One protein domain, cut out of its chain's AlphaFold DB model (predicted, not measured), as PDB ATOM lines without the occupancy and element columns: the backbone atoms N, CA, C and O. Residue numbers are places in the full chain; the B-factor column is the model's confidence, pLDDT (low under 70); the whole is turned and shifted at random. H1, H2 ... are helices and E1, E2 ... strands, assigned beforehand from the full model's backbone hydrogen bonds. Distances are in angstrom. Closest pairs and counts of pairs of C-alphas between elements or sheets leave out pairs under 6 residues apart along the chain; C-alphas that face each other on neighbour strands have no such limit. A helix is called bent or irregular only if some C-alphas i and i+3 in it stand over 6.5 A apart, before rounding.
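This is residues 35 to 125 of the 127 residues of an uncharacterized protein of Planctomycetes bacterium RBG_16_64_12 (UniProt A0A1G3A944). One helix, H1, runs through the middle of a small rounded body; H2, H3 and H4 pack around it at crossed angles, and a bent two-strand hairpin, E1 with E2, covers another part of it. The hairpin and H4 lie toward opposite ends of the longest axis. The printed part has 91 residues, with the order H1, H2, H3, H4, E1, E2; the antiparallel sheet has the order E1 - E2, and the class is mixed, helices and strands. The whole is compact, with a radius of gyration of the C-alphas of 12.1 A and spans of 34 by 28 by 18 A.

After residues 35 to 45, H1 covers residues 46 to 56, 15.3 A long, from C-alpha 46 at (37.032, 10.974, -12.956). H2 is residues 62 to 69, 10.6 A; H3 is 73 to 80, 10.5 A; H4 is 85 to 93, 12.2 A. E1, residues 101 to 108, spans 14.7 A and bends by 102 degrees at residue 104. E2, residues 115 to 119, spans 10.7 A and ends with C-alpha 119 at (46.737, 7.812, -19.066).

H1 is the hub. It touches H2 at a steep tilt of 49 degrees, opposite ways, the closest C-alphas being those of Arg 47 and Val 69, 5.6 A apart. It touches H4 at a steep tilt of 42 degrees, the same way, closest at C-alphas of Val 52 and Ala 91, 6.8 A. H1 and H3 touch, closest at C-alphas of Val 48 and Val 79, 6.8 A. H2 and H3 touch about perpendicular, at 90 degrees, closest at C-alphas of Ala 66 and Val 73, 5.5 A. H2 and H4 are apart. The closest C-alphas of H2 and E1 are those of Ala 68 and Glu 105, 4.4 A. In the hairpin, N 101 and O 119 are 2.7 A apart and N 116 and O 107 2.8 A, within hydrogen-bond range. Each O i to N i+4 pair is within that range in H1, H2, H3 and H4.

The C-alphas farthest apart are those of Tyr 41 and Gln 113, 34.7 A. The printed part has no cut, and no link is long. No printed residue is under 70 in pLDDT.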
ATOM      1  N   GLN A  35      34.262  16.212 -17.097       92.00
ATOM      2  CA  GLN A  35      33.319  16.660 -18.107       92.00
ATOM      3  C   GLN A  35      34.039  16.746 -19.446       92.00
ATOM      4  O   GLN A  35      35.133  17.309 -19.529       92.00
ATOM      5  N   HIS A  36      33.417  16.209 -20.492       90.25
ATOM      6  CA  HIS A  36      34.040  16.180 -21.805       90.25
ATOM      7  C   HIS A  36      34.156  17.607 -22.384       90.25
ATOM      8  O   HIS A  36      33.142  18.302 -22.511       90.25
ATOM      9  N   PRO A  37      35.356  18.053 -22.805       87.25
ATOM     10  CA  PRO A  37      35.607  19.450 -23.178       87.25
ATOM     11  C   PRO A  37      34.848  19.903 -24.429       87.25
ATOM     12  O   PRO A  37      34.495  21.069 -24.533       87.25
ATOM     13  N   LEU A  38      34.570  18.989 -25.366       88.56
ATOM     14  CA  LEU A  38      33.819  19.282 -26.600       88.56
ATOM     15  C   LEU A  38      32.342  18.854 -26.549       88.56
ATOM     16  O   LEU A  38      31.578  19.149 -27.463       88.56
ATOM     17  N   LYS A  39      31.940  18.099 -25.522       88.50
ATOM     18  CA  LYS A  39      30.618  17.461 -25.424       88.50
ATOM     19  C   LYS A  39      30.135  17.584 -23.989       88.50
ATOM     20  O   LYS A  39      30.108  16.613 -23.247       88.50
ATOM     21  N   HIS A  40      29.773  18.798 -23.592       86.81
ATOM     22  CA  HIS A  40      29.494  19.145 -22.194       86.81
ATOM     23  C   HIS A  40      28.367  18.336 -21.531       86.81
ATOM     24  O   HIS A  40      28.285  18.324 -20.307       86.81
ATOM     25  N   TYR A  41      27.522  17.658 -22.310       88.50
ATOM     26  CA  TYR A  41      26.504  16.736 -21.801       88.50
ATOM     27  C   TYR A  41      27.078  15.395 -21.308       88.50
ATOM     28  O   TYR A  41      26.373  14.653 -20.630       88.50
ATOM     29  N   ILE A  42      28.334  15.072 -21.639       90.25
ATOM     30  CA  ILE A  42      29.028  13.885 -21.142       90.25
ATOM     31  C   ILE A  42      29.742  14.263 -19.847       90.25
ATOM     32  O   ILE A  42      30.785  14.924 -19.853       90.25
ATOM     33  N   GLU A  43      29.174  13.800 -18.741       92.81
ATOM     34  CA  GLU A  43      29.762  13.890 -17.413       92.81
ATOM     35  C   GLU A  43      29.881  12.484 -16.829       92.81
ATOM     36  O   GLU A  43      28.912  11.721 -16.793       92.81
ATOM     37  N   VAL A  44      31.087  12.133 -16.389       92.12
ATOM     38  CA  VAL A  44      31.362  10.844 -15.748       92.12
ATOM     39  C   VAL A  44      32.294  11.033 -14.553       92.12
ATOM     40  O   VAL A  44      33.066  11.994 -14.498       92.12
ATOM     41  N   PRO A  45      32.304  10.105 -13.586       93.50
ATOM     42  CA  PRO A  45      33.302  10.129 -12.527       93.50
ATOM     43  C   PRO A  45      34.727  10.111 -13.098       93.50
ATOM     44  O   PRO A  45      35.033   9.361 -14.024       93.50
ATOM     45  N   TYR A  46      35.639  10.882 -12.496       93.12
ATOM     46  CA  TYR A  46      37.032  10.974 -12.956       93.12
ATOM     47  C   TYR A  46      37.717   9.606 -13.093       93.12
ATOM     48  O   TYR A  46      38.472   9.374 -14.030       93.12
ATOM     49  N   ARG A  47      37.456   8.689 -12.151       93.56
ATOM     50  CA  ARG A  47      38.035   7.335 -12.162       93.56
ATOM     51  C   ARG A  47      37.512   6.490 -13.321       93.56
ATOM     52  O   ARG A  47      38.272   5.699 -13.863       93.56
ATOM     53  N   VAL A  48      36.257   6.696 -13.716       93.94
ATOM     54  CA  VAL A  48      35.638   6.016 -14.858       93.94
ATOM     55  C   VAL A  48      36.241   6.529 -16.162       93.94
ATOM     56  O   VAL A  48      36.697   5.726 -16.967       93.94
ATOM     57  N   ALA A  49      36.370   7.850 -16.327       94.44
ATOM     58  CA  ALA A  49      37.071   8.417 -17.484       94.44
ATOM     59  C   ALA A  49      38.530   7.935 -17.568       94.44
ATOM     60  O   ALA A  49      39.012   7.576 -18.638       94.44
ATOM     61  N   ALA A  50      39.218   7.858 -16.424       94.81
ATOM     62  CA  ALA A  50      40.564   7.306 -16.356       94.81
ATOM     63  C   ALA A  50      40.612   5.819 -16.748       94.81
ATOM     64  O   ALA A  50      41.574   5.406 -17.389       94.81
ATOM     65  N   ALA A  51      39.606   5.018 -16.380       95.75
ATOM     66  CA  ALA A  51      39.532   3.607 -16.756       95.75
ATOM     67  C   ALA A  51      39.375   3.451 -18.272       95.75
ATOM     68  O   ALA A  51      40.160   2.724 -18.877       95.75
ATOM     69  N   VAL A  52      38.459   4.215 -18.883       94.38
ATOM     70  CA  VAL A  52      38.287   4.267 -20.345       94.38
ATOM     71  C   VAL A  52      39.600   4.666 -21.023       94.38
ATOM     72  O   VAL A  52      40.060   3.966 -21.918       94.38
ATOM     73  N   ALA A  53      40.281   5.705 -20.526       94.19
ATOM     74  CA  ALA A  53      41.575   6.129 -21.064       94.19
ATOM     75  C   ALA A  53      42.633   5.011 -21.024       94.19
ATOM     76  O   ALA A  53      43.442   4.883 -21.939       94.19
ATOM     77  N   VAL A  54      42.667   4.214 -19.948       94.50
ATOM     78  CA  VAL A  54      43.596   3.083 -19.794       94.50
ATOM     79  C   VAL A  54      43.241   1.946 -20.758       94.50
ATOM     80  O   VAL A  54      44.151   1.379 -21.371       94.50
ATOM     81  N   MET A  55      41.951   1.651 -20.929       94.44
ATOM     82  CA  MET A  55      41.455   0.666 -21.897       94.44
ATOM     83  C   MET A  55      41.796   1.071 -23.335       94.44
ATOM     84  O   MET A  55      42.321   0.253 -24.087       94.44
ATOM     85  N   GLU A  56      41.627   2.348 -23.694       91.31
ATOM     86  CA  GLU A  56      41.992   2.893 -25.013       91.31
ATOM     87  C   GLU A  56      43.493   2.766 -25.326       91.31
ATOM     88  O   GLU A  56      43.889   2.666 -26.489       91.31
ATOM     89  N   MET A  57      44.360   2.703 -24.306       90.81
ATOM     90  CA  MET A  57      45.781   2.398 -24.527       90.81
ATOM     91  C   MET A  57      46.028   0.944 -24.962       90.81
ATOM     92  O   MET A  57      47.157   0.627 -25.347       90.81
ATOM     93  N   GLY A  58      45.021   0.072 -24.876       91.75
ATOM     94  CA  GLY A  58      45.096  -1.358 -25.171       91.75
ATOM     95  C   GLY A  58      45.363  -2.239 -23.948       91.75
ATOM     96  O   GLY A  58      45.846  -3.358 -24.105       91.75
ATOM     97  N   ILE A  59      45.118  -1.747 -22.729       93.94
ATOM     98  CA  ILE A  59      45.204  -2.569 -21.514       93.94
ATOM     99  C   ILE A  59      43.825  -3.173 -21.256       93.94
ATOM    100  O   ILE A  59      42.889  -2.437 -20.975       93.94
ATOM    101  N   SER A  60      43.717  -4.500 -21.322       94.31
ATOM    102  CA  SER A  60      42.461  -5.244 -21.131       94.31
ATOM    103  C   SER A  60      42.375  -6.001 -19.802       94.31
ATOM    104  O   SER A  60      41.317  -6.500 -19.441       94.31
ATOM    105  N   GLU A  61      43.468  -6.091 -19.041       96.44
ATOM    106  CA  GLU A  61      43.474  -6.793 -17.754       96.44
ATOM    107  C   GLU A  61      42.751  -5.964 -16.680       96.44
ATOM    108  O   GLU A  61      43.296  -4.983 -16.154       96.44
ATOM    109  N   TYR A  62      41.536  -6.377 -16.313       96.88
ATOM    110  CA  TYR A  62      40.669  -5.627 -15.396       96.88
ATOM    111  C   TYR A  62      41.311  -5.389 -14.032       96.88
ATOM    112  O   TYR A  62      41.187  -4.299 -13.473       96.88
ATOM    113  N   ARG A  63      42.072  -6.359 -13.508       97.12
ATOM    114  CA  ARG A  63      42.776  -6.197 -12.224       97.12
ATOM    115  C   ARG A  63      43.819  -5.084 -12.272       97.12
ATOM    116  O   ARG A  63      44.011  -4.380 -11.279       97.12
ATOM    117  N   VAL A  64      44.494  -4.922 -13.409       95.88
ATOM    118  CA  VAL A  64      45.495  -3.865 -13.613       95.88
ATOM    119  C   VAL A  64      44.807  -2.510 -13.711       95.88
ATOM    120  O   VAL A  64      45.239  -1.569 -13.047       95.88
ATOM    121  N   ILE A  65      43.716  -2.416 -14.476       96.25
ATOM    122  CA  ILE A  65      42.934  -1.180 -14.622       96.25
ATOM    123  C   ILE A  65      42.385  -0.742 -13.260       96.25
ATOM    124  O   ILE A  65      42.635   0.385 -12.833       96.25
ATOM    125  N   ALA A  66      41.724  -1.654 -12.541       96.12
ATOM    126  CA  ALA A  66      41.121  -1.426 -11.229       96.12
ATOM    127  C   ALA A  66      42.123  -0.802 -10.245       96.12
ATOM    128  O   ALA A  66      41.885   0.276  -9.693       96.12
ATOM    129  N   ARG A  67      43.307  -1.412 -10.107       96.06
ATOM    130  CA  ARG A  67      44.386  -0.883  -9.256       96.06
ATOM    131  C   ARG A  67      44.916   0.461  -9.746       96.06
ATOM    132  O   ARG A  67      45.113   1.381  -8.948       96.06
ATOM    133  N   ALA A  68      45.102   0.604 -11.057       94.81
ATOM    134  CA  ALA A  68      45.617   1.825 -11.657       94.81
ATOM    135  C   ALA A  68      44.704   3.030 -11.416       94.81
ATOM    136  O   ALA A  68      45.210   4.119 -11.153       94.81
ATOM    137  N   VAL A  69      43.381   2.862 -11.458       94.56
ATOM    138  CA  VAL A  69      42.428   3.980 -11.316       94.56
ATOM    139  C   VAL A  69      41.763   4.064  -9.939       94.56
ATOM    140  O   VAL A  69      41.165   5.089  -9.602       94.56
ATOM    141  N   GLY A  70      41.928   3.039  -9.099       93.38
ATOM    142  CA  GLY A  70      41.282   2.930  -7.788       93.38
ATOM    143  C   GLY A  70      39.790   2.631  -7.887       93.38
ATOM    144  O   GLY A  70      38.999   3.301  -7.221       93.38
ATOM    145  N   LEU A  71      39.438   1.681  -8.745       94.56
ATOM    146  CA  LEU A  71      38.120   1.051  -8.832       94.56
ATOM    147  C   LEU A  71      38.240  -0.416  -8.396       94.56
ATOM    148  O   LEU A  71      39.355  -0.940  -8.294       94.56
ATOM    149  N   THR A  72      37.119  -1.081  -8.143       96.38
ATOM    150  CA  THR A  72      37.077  -2.545  -8.032       96.38
ATOM    151  C   THR A  72      37.048  -3.194  -9.418       96.38
ATOM    152  O   THR A  72      36.860  -2.521 -10.432       96.38
ATOM    153  N   VAL A  73      37.271  -4.508  -9.487       96.56
ATOM    154  CA  VAL A  73      37.225  -5.242 -10.765       96.56
ATOM    155  C   VAL A  73      35.811  -5.216 -11.342       96.56
ATOM    156  O   VAL A  73      35.645  -4.993 -12.533       96.56
ATOM    157  N   GLU A  74      34.808  -5.346 -10.481       95.69
ATOM    158  CA  GLU A  74      33.391  -5.307 -10.839       95.69
ATOM    159  C   GLU A  74      33.008  -3.918 -11.366       95.69
ATOM    160  O   GLU A  74      32.286  -3.790 -12.345       95.69
ATOM    161  N   GLU A  75      33.521  -2.843 -10.762       94.31
ATOM    162  CA  GLU A  75      33.335  -1.488 -11.295       94.31
ATOM    163  C   GLU A  75      33.962  -1.318 -12.682       94.31
ATOM    164  O   GLU A  75      33.362  -0.679 -13.542       94.31
ATOM    165  N   VAL A  76      35.146  -1.891 -12.912       95.12
ATOM    166  CA  VAL A  76      35.803  -1.864 -14.227       95.12
ATOM    167  C   VAL A  76      35.006  -2.653 -15.263       95.12
ATOM    168  O   VAL A  76      34.847  -2.173 -16.380       95.12
ATOM    169  N   GLU A  77      34.467  -3.813 -14.894       95.38
ATOM    170  CA  GLU A  77      33.611  -4.622 -15.764       95.38
ATOM    171  C   GLU A  77      32.350  -3.854 -16.180       95.38
ATOM    172  O   GLU A  77      32.031  -3.785 -17.363       95.38
ATOM    173  N   ARG A  78      31.683  -3.170 -15.242       93.38
ATOM    174  CA  ARG A  78      30.522  -2.314 -15.556       93.38
ATOM    175  C   ARG A  78      30.864  -1.164 -16.508       93.38
ATOM    176  O   ARG A  78      30.055  -0.802 -17.364       93.38
ATOM    177  N   VAL A  79      32.069  -0.601 -16.375       93.56
ATOM    178  CA  VAL A  79      32.582   0.424 -17.298       93.56
ATOM    179  C   VAL A  79      32.819  -0.158 -18.691       93.56
ATOM    180  O   VAL A  79      32.407   0.464 -19.667       93.56
ATOM    181  N   ASP A  80      33.433  -1.340 -18.788       92.56
ATOM    182  CA  ASP A  80      33.715  -2.015 -20.064       92.56
ATOM    183  C   ASP A  80      32.425  -2.437 -20.786       92.56
ATOM    184  O   ASP A  80      32.262  -2.213 -21.984       92.56
ATOM    185  N   MET A  81      31.442  -2.938 -20.033       92.69
ATOM    186  CA  MET A  81      30.099  -3.240 -20.541       92.69
ATOM    187  C   MET A  81      29.297  -1.986 -20.922       92.69
ATOM    188  O   MET A  81      28.228  -2.101 -21.525       92.69
ATOM    189  N   ALA A  82      29.791  -0.792 -20.578       88.19
ATOM    190  CA  ALA A  82      29.146   0.488 -20.837       88.19
ATOM    191  C   ALA A  82      27.668   0.515 -20.393       88.19
ATOM    192  O   ALA A  82      26.796   1.020 -21.115       88.19
ATOM    193  N   GLU A  83      27.392  -0.043 -19.205       84.12
ATOM    194  CA  GLU A  83      26.037  -0.128 -18.642       84.12
ATOM    195  C   GLU A  83      25.408   1.265 -18.489       84.12
ATOM    196  O   GLU A  83      24.242   1.485 -18.833       84.12
ATOM    197  N   ASP A  84      26.208   2.237 -18.044       87.25
ATOM    198  CA  ASP A  84      25.808   3.631 -17.916       87.25
ATOM    199  C   ASP A  84      25.809   4.351 -19.271       87.25
ATOM    200  O   ASP A  84      26.802   4.378 -20.005       87.25
ATOM    201  N   SER A  85      24.712   5.051 -19.571       89.06
ATOM    202  CA  SER A  85      24.570   5.804 -20.826       89.06
ATOM    203  C   SER A  85      25.687   6.837 -21.050       89.06
ATOM    204  O   SER A  85      26.183   6.954 -22.172       89.06
ATOM    205  N   SER A  86      26.135   7.532 -19.998       89.94
ATOM    206  CA  SER A  86      27.241   8.498 -20.061       89.94
ATOM    207  C   SER A  86      28.585   7.831 -20.356       89.94
ATOM    208  O   SER A  86      29.399   8.388 -21.091       89.94
ATOM    209  N   VAL A  87      28.812   6.622 -19.830       89.94
ATOM    210  CA  VAL A  87      30.033   5.841 -20.082       89.94
ATOM    211  C   VAL A  87      30.050   5.341 -21.517       89.94
ATOM    212  O   VAL A  87      31.060   5.488 -22.198       89.94
ATOM    213  N   ARG A  88      28.909   4.867 -22.027       91.25
ATOM    214  CA  ARG A  88      28.764   4.502 -23.442       91.25
ATOM    215  C   ARG A  88      29.025   5.686 -24.370       91.25
ATOM    216  O   ARG A  88      29.740   5.548 -25.358       91.25
ATOM    217  N   GLN A  89      28.475   6.858 -24.056       91.44
ATOM    218  CA  GLN A  89      28.738   8.076 -24.828       91.44
ATOM    219  C   GLN A  89      30.218   8.466 -24.793       91.44
ATOM    220  O   GLN A  89      30.754   8.874 -25.823       91.44
ATOM    221  N   LEU A  90      30.874   8.320 -23.637       91.50
ATOM    222  CA  LEU A  90      32.307   8.554 -23.510       91.50
ATOM    223  C   LEU A  90      33.124   7.552 -24.330       91.50
ATOM    224  O   LEU A  90      33.998   7.982 -25.064       91.50
ATOM    225  N   ALA A  91      32.817   6.258 -24.263       89.06
ATOM    226  CA  ALA A  91      33.516   5.225 -25.029       89.06
ATOM    227  C   ALA A  91      33.429   5.469 -26.547       89.06
ATOM    228  O   ALA A  91      34.389   5.238 -27.272       89.06
ATOM    229  N   VAL A  92      32.295   5.991 -27.031       89.31
ATOM    230  CA  VAL A  92      32.120   6.374 -28.445       89.31
ATOM    231  C   VAL A  92      32.845   7.679 -28.782       89.31
ATOM    232  O   VAL A  92      33.372   7.832 -29.881       89.31
ATOM    233  N   ALA A  93      32.825   8.662 -27.878       89.56
ATOM    234  CA  ALA A  93      33.497   9.943 -28.088       89.56
ATOM    235  C   ALA A  93      35.027   9.836 -27.986       89.56
ATOM    236  O   ALA A  93      35.727  10.628 -28.617       89.56
ATOM    237  N   GLY A  94      35.498   8.867 -27.205       88.12
ATOM    238  CA  GLY A  94      36.873   8.696 -26.781       88.12
ATOM    239  C   GLY A  94      37.353   9.783 -25.825       88.12
ATOM    240  O   GLY A  94      36.657  10.768 -25.540       88.12
ATOM    241  N   ILE A  95      38.573   9.615 -25.320       89.75
ATOM    242  CA  ILE A  95      39.258  10.685 -24.593       89.75
ATOM    243  C   ILE A  95      39.904  11.649 -25.603       89.75
ATOM    244  O   ILE A  95      40.756  11.237 -26.395       89.75
ATOM    245  N   PRO A  96      39.547  12.947 -25.595       86.75
ATOM    246  CA  PRO A  96      40.101  13.896 -26.551       86.75
ATOM    247  C   PRO A  96      41.599  14.127 -26.316       86.75
ATOM    248  O   PRO A  96      42.095  14.095 -25.188       86.75
ATOM    249  N   ALA A  97      42.328  14.414 -27.396       82.50
ATOM    250  CA  ALA A  97      43.756  14.698 -27.323       82.50
ATOM    251  C   ALA A  97      44.047  15.899 -26.404       82.50
ATOM    252  O   ALA A  97      43.357  16.917 -26.446       82.50
ATOM    253  N   GLY A  98      45.092  15.778 -25.584       84.06
ATOM    254  CA  GLY A  98      45.477  16.790 -24.595       84.06
ATOM    255  C   GLY A  98      44.862  16.582 -23.209       84.06
ATOM    256  O   GLY A  98      45.398  17.115 -22.236       84.06
ATOM    257  N   GLU A  99      43.819  15.757 -23.083       89.81
ATOM    258  CA  GLU A  99      43.311  15.325 -21.781       89.81
ATOM    259  C   GLU A  99      44.147  14.170 -21.221       89.81
ATOM    260  O   GLU A  99      44.599  13.280 -21.942       89.81
ATOM    261  N   PHE A 100      44.368  14.191 -19.906       91.62
ATOM    262  CA  PHE A 100      45.102  13.140 -19.214       91.62
ATOM    263  C   PHE A 100      44.619  12.950 -17.778       91.62
ATOM    264  O   PHE A 100      44.275  13.884 -17.044       91.62
ATOM    265  N   PHE A 101      44.690  11.702 -17.339       93.81
ATOM    266  CA  PHE A 101      44.238  11.237 -16.047       93.81
ATOM    267  C   PHE A 101      45.412  10.730 -15.225       93.81
ATOM    268  O   PHE A 101      46.237   9.956 -15.700       93.81
ATOM    269  N   ARG A 102      45.496  11.158 -13.963       93.50
ATOM    270  CA  ARG A 102      46.526  10.694 -13.030       93.50
ATOM    271  C   ARG A 102      46.113   9.377 -12.401       93.50
ATOM    272  O   ARG A 102      45.158   9.354 -11.620       93.50
ATOM    273  N   LEU A 103      46.918   8.352 -12.622       93.81
ATOM    274  CA  LEU A 103      46.728   7.023 -12.059       93.81
ATOM    275  C   LEU A 103      47.168   6.974 -10.585       93.81
ATOM    276  O   LEU A 103      47.975   7.785 -10.119       93.81
ATOM    277  N   ASN A 104      46.590   6.050  -9.827       92.50
ATOM    278  CA  ASN A 104      46.989   5.707  -8.463       92.50
ATOM    279  C   ASN A 104      48.221   4.806  -8.465       92.50
ATOM    280  O   ASN A 104      49.144   5.028  -7.685       92.50
ATOM    281  N   GLU A 105      48.251   3.840  -9.378       93.75
ATOM    282  CA  GLU A 105      49.381   2.943  -9.582       93.75
ATOM    283  C   GLU A 105      49.949   3.117 -10.991       93.75
ATOM    284  O   GLU A 105      49.240   3.470 -11.935       93.75
ATOM    285  N   ARG A 106      51.261   2.909 -11.134       94.00
ATOM    286  CA  ARG A 106      51.908   3.027 -12.438       94.00
ATOM    287  C   ARG A 106      51.636   1.793 -13.289       94.00
ATOM    288  O   ARG A 106      51.960   0.686 -12.865       94.00
ATOM    289  N   VAL A 107      51.192   1.999 -14.522       93.88
ATOM    290  CA  VAL A 107      50.962   0.930 -15.508       93.88
ATOM    291  C   VAL A 107      52.030   0.949 -16.592       93.88
ATOM    292  O   VAL A 107      52.649   1.984 -16.842       93.88
ATOM    293  N   ARG A 108      52.275  -0.191 -17.242       94.12
ATOM    294  CA  ARG A 108      53.127  -0.240 -18.437       94.12
ATOM    295  C   ARG A 108      52.277  -0.019 -19.676       94.12
ATOM    296  O   ARG A 108      51.265  -0.688 -19.850       94.12
ATOM    297  N   CYS A 109      52.697   0.898 -20.539       92.81
ATOM    298  CA  CYS A 109      52.078   1.046 -21.849       92.81
ATOM    299  C   CYS A 109      52.395  -0.184 -22.712       92.81
ATOM    300  O   CYS A 109      53.576  -0.505 -22.855       92.81
ATOM    301  N   PRO A 110      51.406  -0.841 -23.337       91.94
ATOM    302  CA  PRO A 110      51.672  -1.998 -24.189       91.94
ATOM    303  C   PRO A 110      52.467  -1.628 -25.454       91.94
ATOM    304  O   PRO A 110      53.261  -2.435 -25.927       91.94
ATOM    305  N   LYS A 111      52.320  -0.392 -25.958       90.81
ATOM    306  CA  LYS A 111      52.981   0.084 -27.184       90.81
ATOM    307  C   LYS A 111      54.471   0.391 -26.987       90.81
ATOM    308  O   LYS A 111      55.302  -0.141 -27.708       90.81
ATOM    309  N   CYS A 112      54.819   1.239 -26.015       92.12
ATOM    310  CA  CYS A 112      56.206   1.686 -25.799       92.12
ATOM    311  C   CYS A 112      56.894   1.073 -24.571       92.12
ATOM    312  O   CYS A 112      58.034   1.420 -24.279       92.12
ATOM    313  N   GLN A 113      56.205   0.216 -23.809       92.31
ATOM    314  CA  GLN A 113      56.698  -0.417 -22.573       92.31
ATOM    315  C   GLN A 113      57.086   0.559 -21.442       92.31
ATOM    316  O   GLN A 113      57.522   0.133 -20.367       92.31
ATOM    317  N   ALA A 114      56.863   1.866 -21.622       90.88
ATOM    318  CA  ALA A 114      57.116   2.869 -20.600       90.88
ATOM    319  C   ALA A 114      56.191   2.674 -19.391       90.88
ATOM    320  O   ALA A 114      55.003   2.371 -19.529       90.88
ATOM    321  N   LYS A 115      56.737   2.884 -18.189       94.44
ATOM    322  CA  LYS A 115      55.984   2.847 -16.931       94.44
ATOM    323  C   LYS A 115      55.401   4.233 -16.645       94.44
ATOM    324  O   LYS A 115      56.139   5.159 -16.315       94.44
ATOM    325  N   LEU A 116      54.084   4.365 -16.750       92.50
ATOM    326  CA  LEU A 116      53.359   5.633 -16.734       92.50
ATOM    327  C   LEU A 116      52.583   5.826 -15.436       92.50
ATOM    328  O   LEU A 116      51.988   4.887 -14.918       92.50
ATOM    329  N   SER A 117      52.542   7.058 -14.938       93.69
ATOM    330  CA  SER A 117      51.643   7.497 -13.858       93.69
ATOM    331  C   SER A 117      50.415   8.258 -14.375       93.69
ATOM    332  O   SER A 117      49.624   8.770 -13.581       93.69
ATOM    333  N   ILE A 118      50.269   8.357 -15.696       92.94
ATOM    334  CA  ILE A 118      49.182   9.053 -16.381       92.94
ATOM    335  C   ILE A 118      48.661   8.217 -17.553       92.94
ATOM    336  O   ILE A 118      49.430   7.458 -18.145       92.94
ATOM    337  N   ALA A 119      47.381   8.376 -17.880       91.44
ATOM    338  CA  ALA A 119      46.737   7.812 -19.066       91.44
ATOM    339  C   ALA A 119      45.950   8.913 -19.807       91.44
ATOM    340  O   ALA A 119      45.369   9.755 -19.127       91.44
ATOM    341  N   PRO A 120      45.903   8.940 -21.148       90.56
ATOM    342  CA  PRO A 120      46.585   8.031 -22.065       90.56
ATOM    343  C   PRO A 120      48.112   8.246 -22.088       90.56
ATOM    344  O   PRO A 120      48.655   9.173 -21.480       90.56
ATOM    345  N   CYS A 121      48.840   7.350 -22.759       90.50
ATOM    346  CA  CYS A 121      50.294   7.430 -22.874       90.50
ATOM    347  C   CYS A 121      50.709   8.590 -23.780       90.50
ATOM    348  O   CYS A 121      50.680   8.444 -24.996       90.50
ATOM    349  N   LEU A 122      51.188   9.697 -23.205       86.25
ATOM    350  CA  LEU A 122      51.604  10.882 -23.973       86.25
ATOM    351  C   LEU A 122      52.723  10.604 -24.993       86.25
ATOM    352  O   LEU A 122      52.748  11.215 -26.054       86.25
ATOM    353  N   ALA A 123      53.614   9.649 -24.708       85.38
ATOM    354  CA  ALA A 123      54.675   9.259 -25.639       85.38
ATOM    355  C   ALA A 123      54.128   8.541 -26.886       85.38
ATOM    356  O   ALA A 123      54.664   8.706 -27.973       85.38
ATOM    357  N   CYS A 124      53.047   7.768 -26.742       83.94
ATOM    358  CA  CYS A 124      52.380   7.096 -27.862       83.94
ATOM    359  C   CYS A 124      51.236   7.919 -28.468       83.94
ATOM    360  O   CYS A 124      50.711   7.529 -29.502       83.94
ATOM    361  N   HIS A 125      50.841   9.014 -27.815       72.19
ATOM    362  CA  HIS A 125      49.835   9.968 -28.289       72.19
ATOM    363  C   HIS A 125      50.437  11.105 -29.125       72.19
ATOM    364  O   HIS A 125      49.748  12.082 -29.414       72.19
TER     365      HIS A 125